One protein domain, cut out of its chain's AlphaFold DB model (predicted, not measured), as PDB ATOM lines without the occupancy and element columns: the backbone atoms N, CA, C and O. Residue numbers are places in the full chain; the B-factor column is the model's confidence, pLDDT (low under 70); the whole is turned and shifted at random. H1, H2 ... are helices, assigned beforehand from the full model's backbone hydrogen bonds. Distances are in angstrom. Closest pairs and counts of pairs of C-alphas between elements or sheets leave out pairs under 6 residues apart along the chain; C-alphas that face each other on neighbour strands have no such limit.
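Overview. This is residues 138 to 181 and 208 to 263 of the 595 residues of the protein "LPD7 domain-containing protein" of Caballeronia sordidicola (UniProt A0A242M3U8). Two long helices, H1 and H2, run side by side in opposite ways at a shallow tilt of 10 degrees, in a slender rod with the cut at one end, between residues 181 and 208. H1 makes the length; beyond the shorter H2 the chain runs on beside H1 to a small helical hairpin, H3 and H4, near the start of H1. The printed part has 100 residues with four named helices, H1 to H4 in order, and is all helix with no named strand. It is extended, with a radius of gyration of the C-alphas of 22.8 A and spans of 72 by 22 by 20 A.

Arrangement. H1, residues 138 to 181, and H2, residues 208 to 236, touch at a shallow tilt of 10 degrees; their closest C-alphas, of Gln 174 and Gln 215, are 6.8 A apart. H3, residues 243 to 249, is close to H1 but not clearly touching, the closest C-alphas being those of Tyr 141 and Phe 243, 7.3 A apart. H3 and H4, residues 253 to 260, touch and form a hairpin, with the C-alphas of Glu 244 and Ala 256 closest at 4.9 A. H4 is apart from H1 and H2. Every O i to N i+4 pair is within hydrogen-bond range in H2, H3 and H4, and 38 of 40 in H1.

Along the chain. H1 begins at C-alpha 138, (41.246, 16.625, 17.401), and is 64.6 A long; H2 is 41.6 A long. H4 ends at C-alpha 260, (31.603, 14.148, 6.693).

Size, cuts and confidence. Residues 182 to 207 are not printed, and C-alphas 181 and 208 are 9.2 A apart across this cut. The link from H2 to H3 is short and that from H3 to H4 tight. Residues 259 to 263 have pLDDT under 70.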
ATOM      1  N   TRP A 138      42.451  16.100  16.737       70.31
ATOM      2  CA  TRP A 138      41.246  16.625  17.401       70.31
ATOM      3  C   TRP A 138      41.557  17.435  18.677       70.31
ATOM      4  O   TRP A 138      40.952  18.487  18.895       70.31
ATOM      5  N   SER A 139      42.540  17.010  19.480       73.81
ATOM      6  CA  SER A 139      43.043  17.785  20.627       73.81
ATOM      7  C   SER A 139      43.544  19.165  20.196       73.81
ATOM      8  O   SER A 139      43.109  20.182  20.731       73.81
ATOM      9  N   ASP A 140      44.366  19.204  19.145       79.88
ATOM     10  CA  ASP A 140      44.974  20.429  18.620       79.88
ATOM     11  C   ASP A 140      43.926  21.407  18.078       79.88
ATOM     12  O   ASP A 140      44.069  22.624  18.216       79.88
ATOM     13  N   TYR A 141      42.858  20.887  17.463       81.06
ATOM     14  CA  TYR A 141      41.722  21.690  17.013       81.06
ATOM     15  C   TYR A 141      41.016  22.367  18.189       81.06
ATOM     16  O   TYR A 141      40.749  23.573  18.150       81.06
ATOM     17  N   ILE A 142      40.718  21.612  19.250       77.69
ATOM     18  CA  ILE A 142      40.009  22.153  20.409       77.69
ATOM     19  C   ILE A 142      40.886  23.136  21.187       77.69
ATOM     20  O   ILE A 142      40.394  24.201  21.572       77.69
ATOM     21  N   ASP A 143      42.170  22.839  21.360       79.56
ATOM     22  CA  ASP A 143      43.113  23.735  22.030       79.56
ATOM     23  C   ASP A 143      43.299  25.035  21.242       79.56
ATOM     24  O   ASP A 143      43.170  26.129  21.802       79.56
ATOM     25  N   GLY A 144      43.478  24.943  19.919       84.75
ATOM     26  CA  GLY A 144      43.560  26.108  19.037       84.75
ATOM     27  C   GLY A 144      42.290  26.962  19.067       84.75
ATOM     28  O   GLY A 144      42.353  28.194  19.119       84.75
ATOM     29  N   ARG A 145      41.119  26.322  19.109       82.44
ATOM     30  CA  ARG A 145      39.829  27.007  19.207       82.44
ATOM     31  C   ARG A 145      39.635  27.686  20.563       82.44
ATOM     32  O   ARG A 145      39.191  28.835  20.608       82.44
ATOM     33  N   ARG A 146      39.969  27.009  21.666       81.00
ATOM     34  CA  ARG A 146      39.931  27.584  23.020       81.00
ATOM     35  C   ARG A 146      40.840  28.801  23.109       81.00
ATOM     36  O   ARG A 146      40.379  29.852  23.544       81.00
ATOM     37  N   ALA A 147      42.071  28.695  22.612       83.62
ATOM     38  CA  ALA A 147      43.014  29.807  22.565       83.62
ATOM     39  C   ALA A 147      42.477  30.989  21.737       83.62
ATOM     40  O   ALA A 147      42.552  32.133  22.185       83.62
ATOM     41  N   HIS A 148      41.865  30.729  20.576       87.94
ATOM     42  CA  HIS A 148      41.273  31.773  19.735       87.94
ATOM     43  C   HIS A 148      40.156  32.544  20.455       87.94
ATOM     44  O   HIS A 148      40.167  33.776  20.490       87.94
ATOM     45  N   TYR A 149      39.190  31.838  21.052       84.69
ATOM     46  CA  TYR A 149      38.078  32.490  21.749       84.69
ATOM     47  C   TYR A 149      38.498  33.111  23.090       84.69
ATOM     48  O   TYR A 149      37.950  34.150  23.464       84.69
ATOM     49  N   ALA A 150      39.498  32.554  23.777       85.12
ATOM     50  CA  ALA A 150      40.109  33.182  24.946       85.12
ATOM     51  C   ALA A 150      40.782  34.510  24.563       85.12
ATOM     52  O   ALA A 150      40.479  35.544  25.154       85.12
ATOM     53  N   ALA A 151      41.598  34.519  23.503       88.44
ATOM     54  CA  ALA A 151      42.236  35.732  22.995       88.44
ATOM     55  C   ALA A 151      41.214  36.784  22.529       88.44
ATOM     56  O   ALA A 151      41.398  37.975  22.782       88.44
ATOM     57  N   LYS A 152      40.110  36.356  21.897       89.62
ATOM     58  CA  LYS A 152      38.989  37.237  21.537       89.62
ATOM     59  C   LYS A 152      38.354  37.877  22.769       89.62
ATOM     60  O   LYS A 152      38.077  39.071  22.751       89.62
ATOM     61  N   THR A 153      38.119  37.087  23.815       87.75
ATOM     62  CA  THR A 153      37.501  37.560  25.060       87.75
ATOM     63  C   THR A 153      38.385  38.609  25.724       87.75
ATOM     64  O   THR A 153      37.915  39.717  25.956       87.75
ATOM     65  N   VAL A 154      39.682  38.323  25.880       90.75
ATOM     66  CA  VAL A 154      40.668  39.282  26.409       90.75
ATOM     67  C   VAL A 154      40.697  40.567  25.573       90.75
ATOM     68  O   VAL A 154      40.635  41.666  26.115       90.75
ATOM     69  N   ALA A 155      40.721  40.459  24.240       89.00
ATOM     70  CA  ALA A 155      40.746  41.631  23.363       89.00
ATOM     71  C   ALA A 155      39.478  42.504  23.474       89.00
ATOM     72  O   ALA A 155      39.566  43.729  23.391       89.00
ATOM     73  N   VAL A 156      38.306  41.891  23.666       88.25
ATOM     74  CA  VAL A 156      37.045  42.612  23.905       88.25
ATOM     75  C   VAL A 156      37.059  43.276  25.283       88.25
ATOM     76  O   VAL A 156      36.754  44.468  25.387       88.25
ATOM     77  N   GLU A 157      37.466  42.544  26.321       87.94
ATOM     78  CA  GLU A 157      37.567  43.043  27.698       87.94
ATOM     79  C   GLU A 157      38.554  44.208  27.837       87.94
ATOM     80  O   GLU A 157      38.326  45.109  28.639       87.94
ATOM     81  N   GLU A 158      39.619  44.258  27.032       89.62
ATOM     82  CA  GLU A 158      40.539  45.401  26.994       89.62
ATOM     83  C   GLU A 158      39.950  46.639  26.296       89.62
ATOM     84  O   GLU A 158      40.287  47.777  26.647       89.62
ATOM     85  N   GLN A 159      39.087  46.451  25.294       89.06
ATOM     86  CA  GLN A 159      38.557  47.544  24.478       89.06
ATOM     87  C   GLN A 159      37.401  48.284  25.167       89.06
ATOM     88  O   GLN A 159      37.349  49.519  25.151       89.06
ATOM     89  N   GLU A 160      36.492  47.560  25.820       84.94
ATOM     90  CA  GLU A 160      35.345  48.148  26.523       84.94
ATOM     91  C   GLU A 160      35.703  49.240  27.558       84.94
ATOM     92  O   GLU A 160      35.099  50.326  27.510       84.94
ATOM     93  N   PRO A 161      36.676  49.047  28.476       92.19
ATOM     94  CA  PRO A 161      37.046  50.071  29.446       92.19
ATOM     95  C   PRO A 161      37.694  51.281  28.771       92.19
ATOM     96  O   PRO A 161      37.440  52.412  29.197       92.19
ATOM     97  N   ARG A 162      38.460  51.091  27.686       91.62
ATOM     98  CA  ARG A 162      39.028  52.199  26.897       91.62
ATOM     99  C   ARG A 162      37.915  53.061  26.300       91.62
ATOM    100  O   ARG A 162      37.878  54.268  26.543       91.62
ATOM    101  N   HIS A 163      36.934  52.445  25.638       93.56
ATOM    102  CA  HIS A 163      35.767  53.146  25.080       93.56
ATOM    103  C   HIS A 163      34.939  53.861  26.148       93.56
ATOM    104  O   HIS A 163      34.394  54.948  25.924       93.56
ATOM    105  N   LEU A 164      34.810  53.267  27.335       92.69
ATOM    106  CA  LEU A 164      34.126  53.895  28.460       92.69
ATOM    107  C   LEU A 164      34.880  55.131  28.971       92.69
ATOM    108  O   LEU A 164      34.254  56.171  29.190       92.69
ATOM    109  N   LEU A 165      36.200  55.034  29.144       94.44
ATOM    110  CA  LEU A 165      37.048  56.140  29.590       94.44
ATOM    111  C   LEU A 165      37.034  57.298  28.591       94.44
ATOM    112  O   LEU A 165      36.881  58.444  29.007       94.44
ATOM    113  N   GLU A 166      37.112  57.023  27.291       93.50
ATOM    114  CA  GLU A 166      37.036  58.052  26.251       93.50
ATOM    115  C   GLU A 166      35.692  58.781  26.248       93.50
ATOM    116  O   GLU A 166      35.657  60.013  26.252       93.50
ATOM    117  N   ARG A 167      34.575  58.048  26.347       93.50
ATOM    118  CA  ARG A 167      33.241  58.662  26.476       93.50
ATOM    119  C   ARG A 167      33.126  59.512  27.739       93.50
ATOM    120  O   ARG A 167      32.529  60.590  27.699       93.50
ATOM    121  N   ARG A 168      33.698  59.058  28.862       93.56
ATOM    122  CA  ARG A 168      33.734  59.829  30.118       93.56
ATOM    123  C   ARG A 168      34.578  61.095  29.981       93.56
ATOM    124  O   ARG A 168      34.121  62.147  30.417       93.56
ATOM    125  N   ARG A 169      35.759  61.011  29.356       94.06
ATOM    126  CA  ARG A 169      36.642  62.160  29.085       94.06
ATOM    127  C   ARG A 169      35.953  63.183  28.189       94.06
ATOM    128  O   ARG A 169      35.887  64.347  28.576       94.06
ATOM    129  N   LEU A 170      35.357  62.747  27.076       92.44
ATOM    130  CA  LEU A 170      34.613  63.625  26.170       92.44
ATOM    131  C   LEU A 170      33.440  64.295  26.897       92.44
ATOM    132  O   LEU A 170      33.310  65.513  26.878       92.44
ATOM    133  N   SER A 171      32.630  63.523  27.629       90.88
ATOM    134  CA  SER A 171      31.520  64.084  28.411       90.88
ATOM    135  C   SER A 171      31.998  65.078  29.477       90.88
ATOM    136  O   SER A 171      31.334  66.088  29.716       90.88
ATOM    137  N   GLY A 172      33.137  64.812  30.122       91.75
ATOM    138  CA  GLY A 172      33.771  65.718  31.078       91.75
ATOM    139  C   GLY A 172      34.201  67.035  30.430       91.75
ATOM    140  O   GLY A 172      33.811  68.098  30.914       91.75
ATOM    141  N   ALA A 173      34.917  66.960  29.306       90.62
ATOM    142  CA  ALA A 173      35.355  68.118  28.528       90.62
ATOM    143  C   ALA A 173      34.157  68.961  28.058       90.62
ATOM    144  O   ALA A 173      34.074  70.149  28.366       90.62
ATOM    145  N   GLN A 174      33.147  68.333  27.454       90.06
ATOM    146  CA  GLN A 174      31.921  69.000  27.003       90.06
ATOM    147  C   GLN A 174      31.163  69.683  28.152       90.06
ATOM    148  O   GLN A 174      30.648  70.795  28.003       90.06
ATOM    149  N   LYS A 175      31.117  69.056  29.338       86.56
ATOM    150  CA  LYS A 175      30.534  69.667  30.544       86.56
ATOM    151  C   LYS A 175      31.339  70.872  31.032       86.56
ATOM    152  O   LYS A 175      30.709  71.822  31.497       86.56
ATOM    153  N   SER A 176      32.672  70.830  30.959       86.50
ATOM    154  CA  SER A 176      33.538  71.958  31.335       86.50
ATOM    155  C   SER A 176      33.380  73.137  30.376       86.50
ATOM    156  O   SER A 176      33.009  74.210  30.831       86.50
ATOM    157  N   VAL A 177      33.451  72.904  29.061       84.31
ATOM    158  CA  VAL A 177      33.235  73.926  28.023       84.31
ATOM    159  C   VAL A 177      31.852  74.563  28.158       84.31
ATOM    160  O   VAL A 177      31.717  75.786  28.160       84.31
ATOM    161  N   ARG A 178      30.806  73.749  28.368       82.56
ATOM    162  CA  ARG A 178      29.454  74.255  28.636       82.56
ATOM    163  C   ARG A 178      29.428  75.148  29.876       82.56
ATOM    164  O   ARG A 178      28.754  76.170  29.863       82.56
ATOM    165  N   ARG A 179      30.124  74.770  30.952       79.31
ATOM    166  CA  ARG A 179      30.199  75.571  32.181       79.31
ATOM    167  C   ARG A 179      30.926  76.889  31.926       79.31
ATOM    168  O   ARG A 179      30.392  77.919  32.307       79.31
ATOM    169  N   ASP A 180      32.063  76.873  31.245       77.81
ATOM    170  CA  ASP A 180      32.857  78.080  31.006       77.81
ATOM    171  C   ASP A 180      32.124  79.074  30.104       77.81
ATOM    172  O   ASP A 180      32.002  80.245  30.447       77.81
ATOM    173  N   ILE A 181      31.513  78.612  29.014       72.56
ATOM    174  CA  ILE A 181      30.787  79.493  28.089       72.56
ATOM    175  C   ILE A 181      29.495  80.041  28.722       72.56
ATOM    176  O   ILE A 181      29.170  81.218  28.560       72.56
ATOM    177  N   GLN A 208      23.736  77.888  22.868       74.81
ATOM    178  CA  GLN A 208      23.487  76.509  23.297       74.81
ATOM    179  C   GLN A 208      23.248  75.575  22.112       74.81
ATOM    180  O   GLN A 208      23.720  74.443  22.148       74.81
ATOM    181  N   SER A 209      22.550  76.040  21.075       73.25
ATOM    182  CA  SER A 209      22.282  75.265  19.864       73.25
ATOM    183  C   SER A 209      23.559  74.986  19.073       73.25
ATOM    184  O   SER A 209      23.793  73.842  18.692       73.25
ATOM    185  N   ILE A 210      24.415  75.997  18.882       80.56
ATOM    186  CA  ILE A 210      25.708  75.845  18.193       80.56
ATOM    187  C   ILE A 210      26.602  74.867  18.963       80.56
ATOM    188  O   ILE A 210      27.063  73.875  18.402       80.56
ATOM    189  N   LEU A 211      26.754  75.069  20.276       83.25
ATOM    190  CA  LEU A 211      27.561  74.184  21.116       83.25
ATOM    191  C   LEU A 211      26.998  72.754  21.146       83.25
ATOM    192  O   LEU A 211      27.749  71.782  21.153       83.25
ATOM    193  N   ALA A 212      25.673  72.594  21.159       79.19
ATOM    194  CA  ALA A 212      25.046  71.277  21.106       79.19
ATOM    195  C   ALA A 212      25.304  70.565  19.770       79.19
ATOM    196  O   ALA A 212      25.491  69.345  19.779       79.19
ATOM    197  N   ALA A 213      25.332  71.300  18.653       80.69
ATOM    198  CA  ALA A 213      25.654  70.766  17.334       80.69
ATOM    199  C   ALA A 213      27.117  70.300  17.258       80.69
ATOM    200  O   ALA A 213      27.368  69.160  16.866       80.69
ATOM    201  N   GLU A 214      28.067  71.106  17.738       80.81
ATOM    202  CA  GLU A 214      29.488  70.729  17.827       80.81
ATOM    203  C   GLU A 214      29.684  69.476  18.695       80.81
ATOM    204  O   GLU A 214      30.266  68.481  18.262       80.81
ATOM    205  N   GLN A 215      29.089  69.457  19.892       90.38
ATOM    206  CA  GLN A 215      29.153  68.310  20.801       90.38
ATOM    207  C   GLN A 215      28.453  67.062  20.246       90.38
ATOM    208  O   GLN A 215      28.773  65.933  20.639       90.38
ATOM    209  N   ALA A 216      27.443  67.224  19.388       87.69
ATOM    210  CA  ALA A 216      26.825  66.117  18.664       87.69
ATOM    211  C   ALA A 216      27.762  65.567  17.582       87.69
ATOM    212  O   ALA A 216      27.914  64.348  17.513       87.69
ATOM    213  N   GLY A 217      28.440  66.441  16.829       87.62
ATOM    214  CA  GLY A 217      29.473  66.063  15.862       87.62
ATOM    215  C   GLY A 217      30.610  65.267  16.504       87.62
ATOM    216  O   GLY A 217      30.899  64.154  16.076       87.62
ATOM    217  N   GLU A 218      31.172  65.747  17.617       89.44
ATOM    218  CA  GLU A 218      32.239  65.039  18.345       89.44
ATOM    219  C   GLU A 218      31.813  63.646  18.835       89.44
ATOM    220  O   GLU A 218      32.585  62.685  18.788       89.44
ATOM    221  N   ARG A 219      30.565  63.515  19.311       89.88
ATOM    222  CA  ARG A 219      30.008  62.220  19.736       89.88
ATOM    223  C   ARG A 219      29.801  61.279  18.555       89.88
ATOM    224  O   ARG A 219      30.002  60.078  18.732       89.88
ATOM    225  N   ALA A 220      29.405  61.800  17.393       90.12
ATOM    226  CA  ALA A 220      29.292  61.019  16.168       90.12
ATOM    227  C   ALA A 220      30.670  60.493  15.743       90.12
ATOM    228  O   ALA A 220      30.840  59.284  15.656       90.12
ATOM    229  N   SER A 221      31.690  61.353  15.665       94.44
ATOM    230  CA  SER A 221      33.054  60.926  15.320       94.44
ATOM    231  C   SER A 221      33.648  59.921  16.316       94.44
ATOM    232  O   SER A 221      34.340  58.986  15.915       94.44
ATOM    233  N   LEU A 222      33.383  60.075  17.622       94.00
ATOM    234  CA  LEU A 222      33.807  59.092  18.631       94.00
ATOM    235  C   LEU A 222      33.103  57.743  18.432       94.00
ATOM    236  O   LEU A 222      33.731  56.692  18.554       94.00
ATOM    237  N   LYS A 223      31.803  57.767  18.120       91.19
ATOM    238  CA  LYS A 223      31.013  56.564  17.852       91.19
ATOM    239  C   LYS A 223      31.493  55.847  16.592       91.19
ATOM    240  O   LYS A 223      31.609  54.625  16.637       91.19
ATOM    241  N   ASP A 224      31.785  56.584  15.524       93.62
ATOM    242  CA  ASP A 224      32.285  56.028  14.264       93.62
ATOM    243  C   ASP A 224      33.636  55.343  14.485       93.62
ATOM    244  O   ASP A 224      33.812  54.194  14.098       93.62
ATOM    245  N   ARG A 225      34.541  55.967  15.250       93.38
ATOM    246  CA  ARG A 225      35.815  55.342  15.638       93.38
ATOM    247  C   ARG A 225      35.616  54.051  16.439       93.38
ATOM    248  O   ARG A 225      36.181  53.019  16.092       93.38
ATOM    249  N   HIS A 226      34.769  54.073  17.474       94.69
ATOM    250  CA  HIS A 226      34.439  52.869  18.261       94.69
ATOM    251  C   HIS A 226      33.754  51.793  17.415       94.69
ATOM    252  O   HIS A 226      33.821  50.607  17.735       94.69
ATOM    253  N   GLN A 227      33.041  52.181  16.361       91.81
ATOM    254  CA  GLN A 227      32.469  51.245  15.409       91.81
ATOM    255  C   GLN A 227      33.554  50.608  14.538       91.81
ATOM    256  O   GLN A 227      33.632  49.381  14.541       91.81
ATOM    257  N   SER A 228      34.427  51.394  13.907       92.75
ATOM    258  CA  SER A 228      35.530  50.878  13.090       92.75
ATOM    259  C   SER A 228      36.464  49.967  13.886       92.75
ATOM    260  O   SER A 228      36.845  48.903  13.417       92.75
ATOM    261  N   GLU A 229      36.784  50.301  15.138       91.31
ATOM    262  CA  GLU A 229      37.619  49.428  15.968       91.31
ATOM    263  C   GLU A 229      36.924  48.103  16.337       91.31
ATOM    264  O   GLU A 229      37.579  47.070  16.468       91.31
ATOM    265  N   ARG A 230      35.593  48.103  16.505       90.38
ATOM    266  CA  ARG A 230      34.823  46.860  16.700       90.38
ATOM    267  C   ARG A 230      34.751  46.038  15.417       90.38
ATOM    268  O   ARG A 230      34.710  44.815  15.496       90.38
ATOM    269  N   GLU A 231      34.711  46.689  14.261       90.69
ATOM    270  CA  GLU A 231      34.786  46.034  12.952       90.69
ATOM    271  C   GLU A 231      36.159  45.376  12.764       90.69
ATOM    272  O   GLU A 231      36.207  44.179  12.506       90.69
ATOM    273  N   LEU A 232      37.253  46.073  13.082       92.56
ATOM    274  CA  LEU A 232      38.605  45.500  13.086       92.56
ATOM    275  C   LEU A 232      38.741  44.305  14.043       92.56
ATOM    276  O   LEU A 232      39.373  43.307  13.700       92.56
ATOM    277  N   LEU A 233      38.132  44.350  15.237       89.56
ATOM    278  CA  LEU A 233      38.098  43.179  16.126       89.56
ATOM    279  C   LEU A 233      37.280  42.019  15.545       89.56
ATOM    280  O   LEU A 233      37.641  40.862  15.759       89.56
ATOM    281  N   ARG A 234      36.178  42.300  14.838       88.25
ATOM    282  CA  ARG A 234      35.380  41.261  14.167       88.25
ATOM    283  C   ARG A 234      36.157  40.610  13.031       88.25
ATOM    284  O   ARG A 234      36.076  39.395  12.902       88.25
ATOM    285  N   GLU A 235      36.902  41.394  12.261       90.56
ATOM    286  CA  GLU A 235      37.777  40.902  11.193       90.56
ATOM    287  C   GLU A 235      38.934  40.076  11.765       90.56
ATOM    288  O   GLU A 235      39.164  38.950  11.333       90.56
ATOM    289  N   ARG A 236      39.611  40.586  12.804       90.06
ATOM    290  CA  ARG A 236      40.715  39.884  13.478       90.06
ATOM    291  C   ARG A 236      40.277  38.562  14.111       90.06
ATOM    292  O   ARG A 236      41.025  37.590  14.081       90.06
ATOM    293  N   PHE A 237      39.090  38.537  14.716       89.94
ATOM    294  CA  PHE A 237      38.525  37.361  15.380       89.94
ATOM    295  C   PHE A 237      37.268  36.869  14.662       89.94
ATOM    296  O   PHE A 237      36.176  36.783  15.259       89.94
ATOM    297  N   ALA A 238      37.449  36.550  13.377       86.69
ATOM    298  CA  ALA A 238      36.478  35.817  12.582       86.69
ATOM    299  C   ALA A 238      36.116  34.482  13.265       86.69
ATOM    300  O   ALA A 238      36.897  33.969  14.069       86.69
ATOM    301  N   PRO A 239      34.926  33.915  13.000       87.50
ATOM    302  CA  PRO A 239      34.560  32.609  13.537       87.50
ATOM    303  C   PRO A 239      35.646  31.565  13.249       87.50
ATOM    304  O   PRO A 239      36.116  31.462  12.118       87.50
ATOM    305  N   TYR A 240      36.041  30.806  14.276       83.12
ATOM    306  CA  TYR A 240      37.017  29.728  14.106       83.12
ATOM    307  C   TYR A 240      36.489  28.700  13.089       83.12
ATOM    308  O   TYR A 240      35.297  28.381  13.178       83.12
ATOM    309  N   PRO A 241      37.328  28.180  12.173       85.12
ATOM    310  CA  PRO A 241      36.892  27.225  11.161       85.12
ATOM    311  C   PRO A 241      36.189  26.001  11.758       85.12
ATOM    312  O   PRO A 241      36.539  25.509  12.841       85.12
ATOM    313  N   ASP A 242      35.202  25.489  11.027       81.06
ATOM    314  CA  ASP A 242      34.578  24.207  11.344       81.06
ATOM    315  C   ASP A 242      35.618  23.086  11.210       81.06
ATOM    316  O   ASP A 242      36.583  23.209  10.453       81.06
ATOM    317  N   PHE A 243      35.438  21.983  11.942       77.12
ATOM    318  CA  PHE A 243      36.444  20.914  11.997       77.12
ATOM    319  C   PHE A 243      36.780  20.338  10.606       77.12
ATOM    320  O   PHE A 243      37.945  20.091  10.309       77.12
ATOM    321  N   GLU A 244      35.785  20.220   9.715       79.31
ATOM    322  CA  GLU A 244      35.983  19.816   8.312       79.31
ATOM    323  C   GLU A 244      36.917  20.777   7.561       79.31
ATOM    324  O   GLU A 244      37.841  20.345   6.872       79.31
ATOM    325  N   VAL A 245      36.681  22.084   7.692       81.12
ATOM    326  CA  VAL A 245      37.458  23.124   7.006       81.12
ATOM    327  C   VAL A 245      38.874  23.174   7.568       81.12
ATOM    328  O   VAL A 245      39.831  23.192   6.804       81.12
ATOM    329  N   TRP A 246      39.014  23.077   8.889       85.50
ATOM    330  CA  TRP A 246      40.305  23.031   9.570       85.50
ATOM    331  C   TRP A 246      41.164  21.830   9.137       85.50
ATOM    332  O   TRP A 246      42.366  21.978   8.913       85.50
ATOM    333  N   LEU A 247      40.558  20.650   8.956       82.00
ATOM    334  CA  LEU A 247      41.255  19.464   8.439       82.00
ATOM    335  C   LEU A 247      41.695  19.646   6.979       82.00
ATOM    336  O   LEU A 247      42.822  19.297   6.620       82.00
ATOM    337  N   ARG A 248      40.839  20.237   6.136       82.94
ATOM    338  CA  ARG A 248      41.177  20.544   4.734       82.94
ATOM    339  C   ARG A 248      42.310  21.563   4.629       82.94
ATOM    340  O   ARG A 248      43.224  21.366   3.835       82.94
ATOM    341  N   GLU A 249      42.282  22.612   5.449       84.50
ATOM    342  CA  GLU A 249      43.325  23.647   5.508       84.50
ATOM    343  C   GLU A 249      44.683  23.090   5.957       84.50
ATOM    344  O   GLU A 249      45.724  23.574   5.516       84.50
ATOM    345  N   ARG A 250      44.692  22.032   6.779       80.62
ATOM    346  CA  ARG A 250      45.908  21.307   7.184       80.62
ATOM    347  C   ARG A 250      46.380  20.255   6.175       80.62
ATOM    348  O   ARG A 250      47.347  19.547   6.449       80.62
ATOM    349  N   GLY A 251      45.725  20.149   5.018       78.31
ATOM    350  CA  GLY A 251      46.094  19.197   3.972       78.31
ATOM    351  C   GLY A 251      45.687  17.755   4.278       78.31
ATOM    352  O   GLY A 251      46.306  16.832   3.757       78.31
ATOM    353  N   GLN A 252      44.652  17.546   5.101       79.12
ATOM    354  CA  GLN A 252      44.113  16.225   5.446       79.12
ATOM    355  C   GLN A 252      42.672  16.049   4.919       79.12
ATOM    356  O   GLN A 252      41.728  15.913   5.704       79.12
ATOM    357  N   PRO A 253      42.462  16.061   3.586       78.81
ATOM    358  CA  PRO A 253      41.127  15.959   2.996       78.81
ATOM    359  C   PRO A 253      40.458  14.605   3.273       78.81
ATOM    360  O   PRO A 253      39.249  14.560   3.469       78.81
ATOM    361  N   GLU A 254      41.229  13.521   3.377       73.12
ATOM    362  CA  GLU A 254      40.709  12.173   3.655       73.12
ATOM    363  C   GLU A 254      40.051  12.083   5.040       73.12
ATOM    364  O   GLU A 254      38.965  11.523   5.186       73.12
ATOM    365  N   LEU A 255      40.656  12.705   6.058       71.56
ATOM    366  CA  LEU A 255      40.073  12.785   7.403       71.56
ATOM    367  C   LEU A 255      38.830  13.683   7.426       71.56
ATOM    368  O   LEU A 255      37.882  13.412   8.161       71.56
ATOM    369  N   ALA A 256      38.803  14.731   6.597       75.19
ATOM    370  CA  ALA A 256      37.633  15.592   6.449       75.19
ATOM    371  C   ALA A 256      36.454  14.847   5.791       75.19
ATOM    372  O   ALA A 256      35.304  15.025   6.192       75.19
ATOM    373  N   GLU A 257      36.725  13.979   4.815       74.25
ATOM    374  CA  GLU A 257      35.713  13.120   4.195       74.25
ATOM    375  C   GLU A 257      35.200  12.043   5.159       74.25
ATOM    376  O   GLU A 257      33.987  11.857   5.267       74.25
ATOM    377  N   GLN A 258      36.087  11.402   5.929       71.38
ATOM    378  CA  GLN A 258      35.700  10.473   7.001       71.38
ATOM    379  C   GLN A 258      34.817  11.158   8.051       71.38
ATOM    380  O   GLN A 258      33.815  10.600   8.498       71.38
ATOM    381  N   TRP A 259      35.134  12.405   8.403       68.88
ATOM    382  CA  TRP A 259      34.303  13.208   9.294       68.88
ATOM    383  C   TRP A 259      32.913  13.493   8.708       68.88
ATOM    384  O   TRP A 259      31.905  13.348   9.402       68.88
ATOM    385  N   ARG A 260      32.848  13.853   7.420       67.81
ATOM    386  CA  ARG A 260      31.603  14.148   6.693       67.81
ATOM    387  C   ARG A 260      30.690  12.928   6.558       67.81
ATOM    388  O   ARG A 260      29.471  13.077   6.593       67.81
ATOM    389  N   TYR A 261      31.259  11.733   6.406       67.06
ATOM    390  CA  TYR A 261      30.509  10.482   6.247       67.06
ATOM    391  C   TYR A 261      30.416   9.630   7.521       67.06
ATOM    392  O   TYR A 261      29.944   8.496   7.455       67.06
ATOM    393  N   ARG A 262      30.757  10.184   8.691       63.44
ATOM    394  CA  ARG A 262      30.755   9.476   9.983       63.44
ATOM    395  C   ARG A 262      29.452   8.729  10.292       63.44
ATOM    396  O   ARG A 262      29.480   7.641  10.861       63.44
ATOM    397  N   ASP A 263      28.307   9.300   9.929       53.22
ATOM    398  CA  ASP A 263      27.005   8.683  10.207       53.22
ATOM    399  C   ASP A 263      26.628   7.595   9.179       53.22
ATOM    400  O   ASP A 263      25.822   6.715   9.483       53.22
TER     401      ASP A 263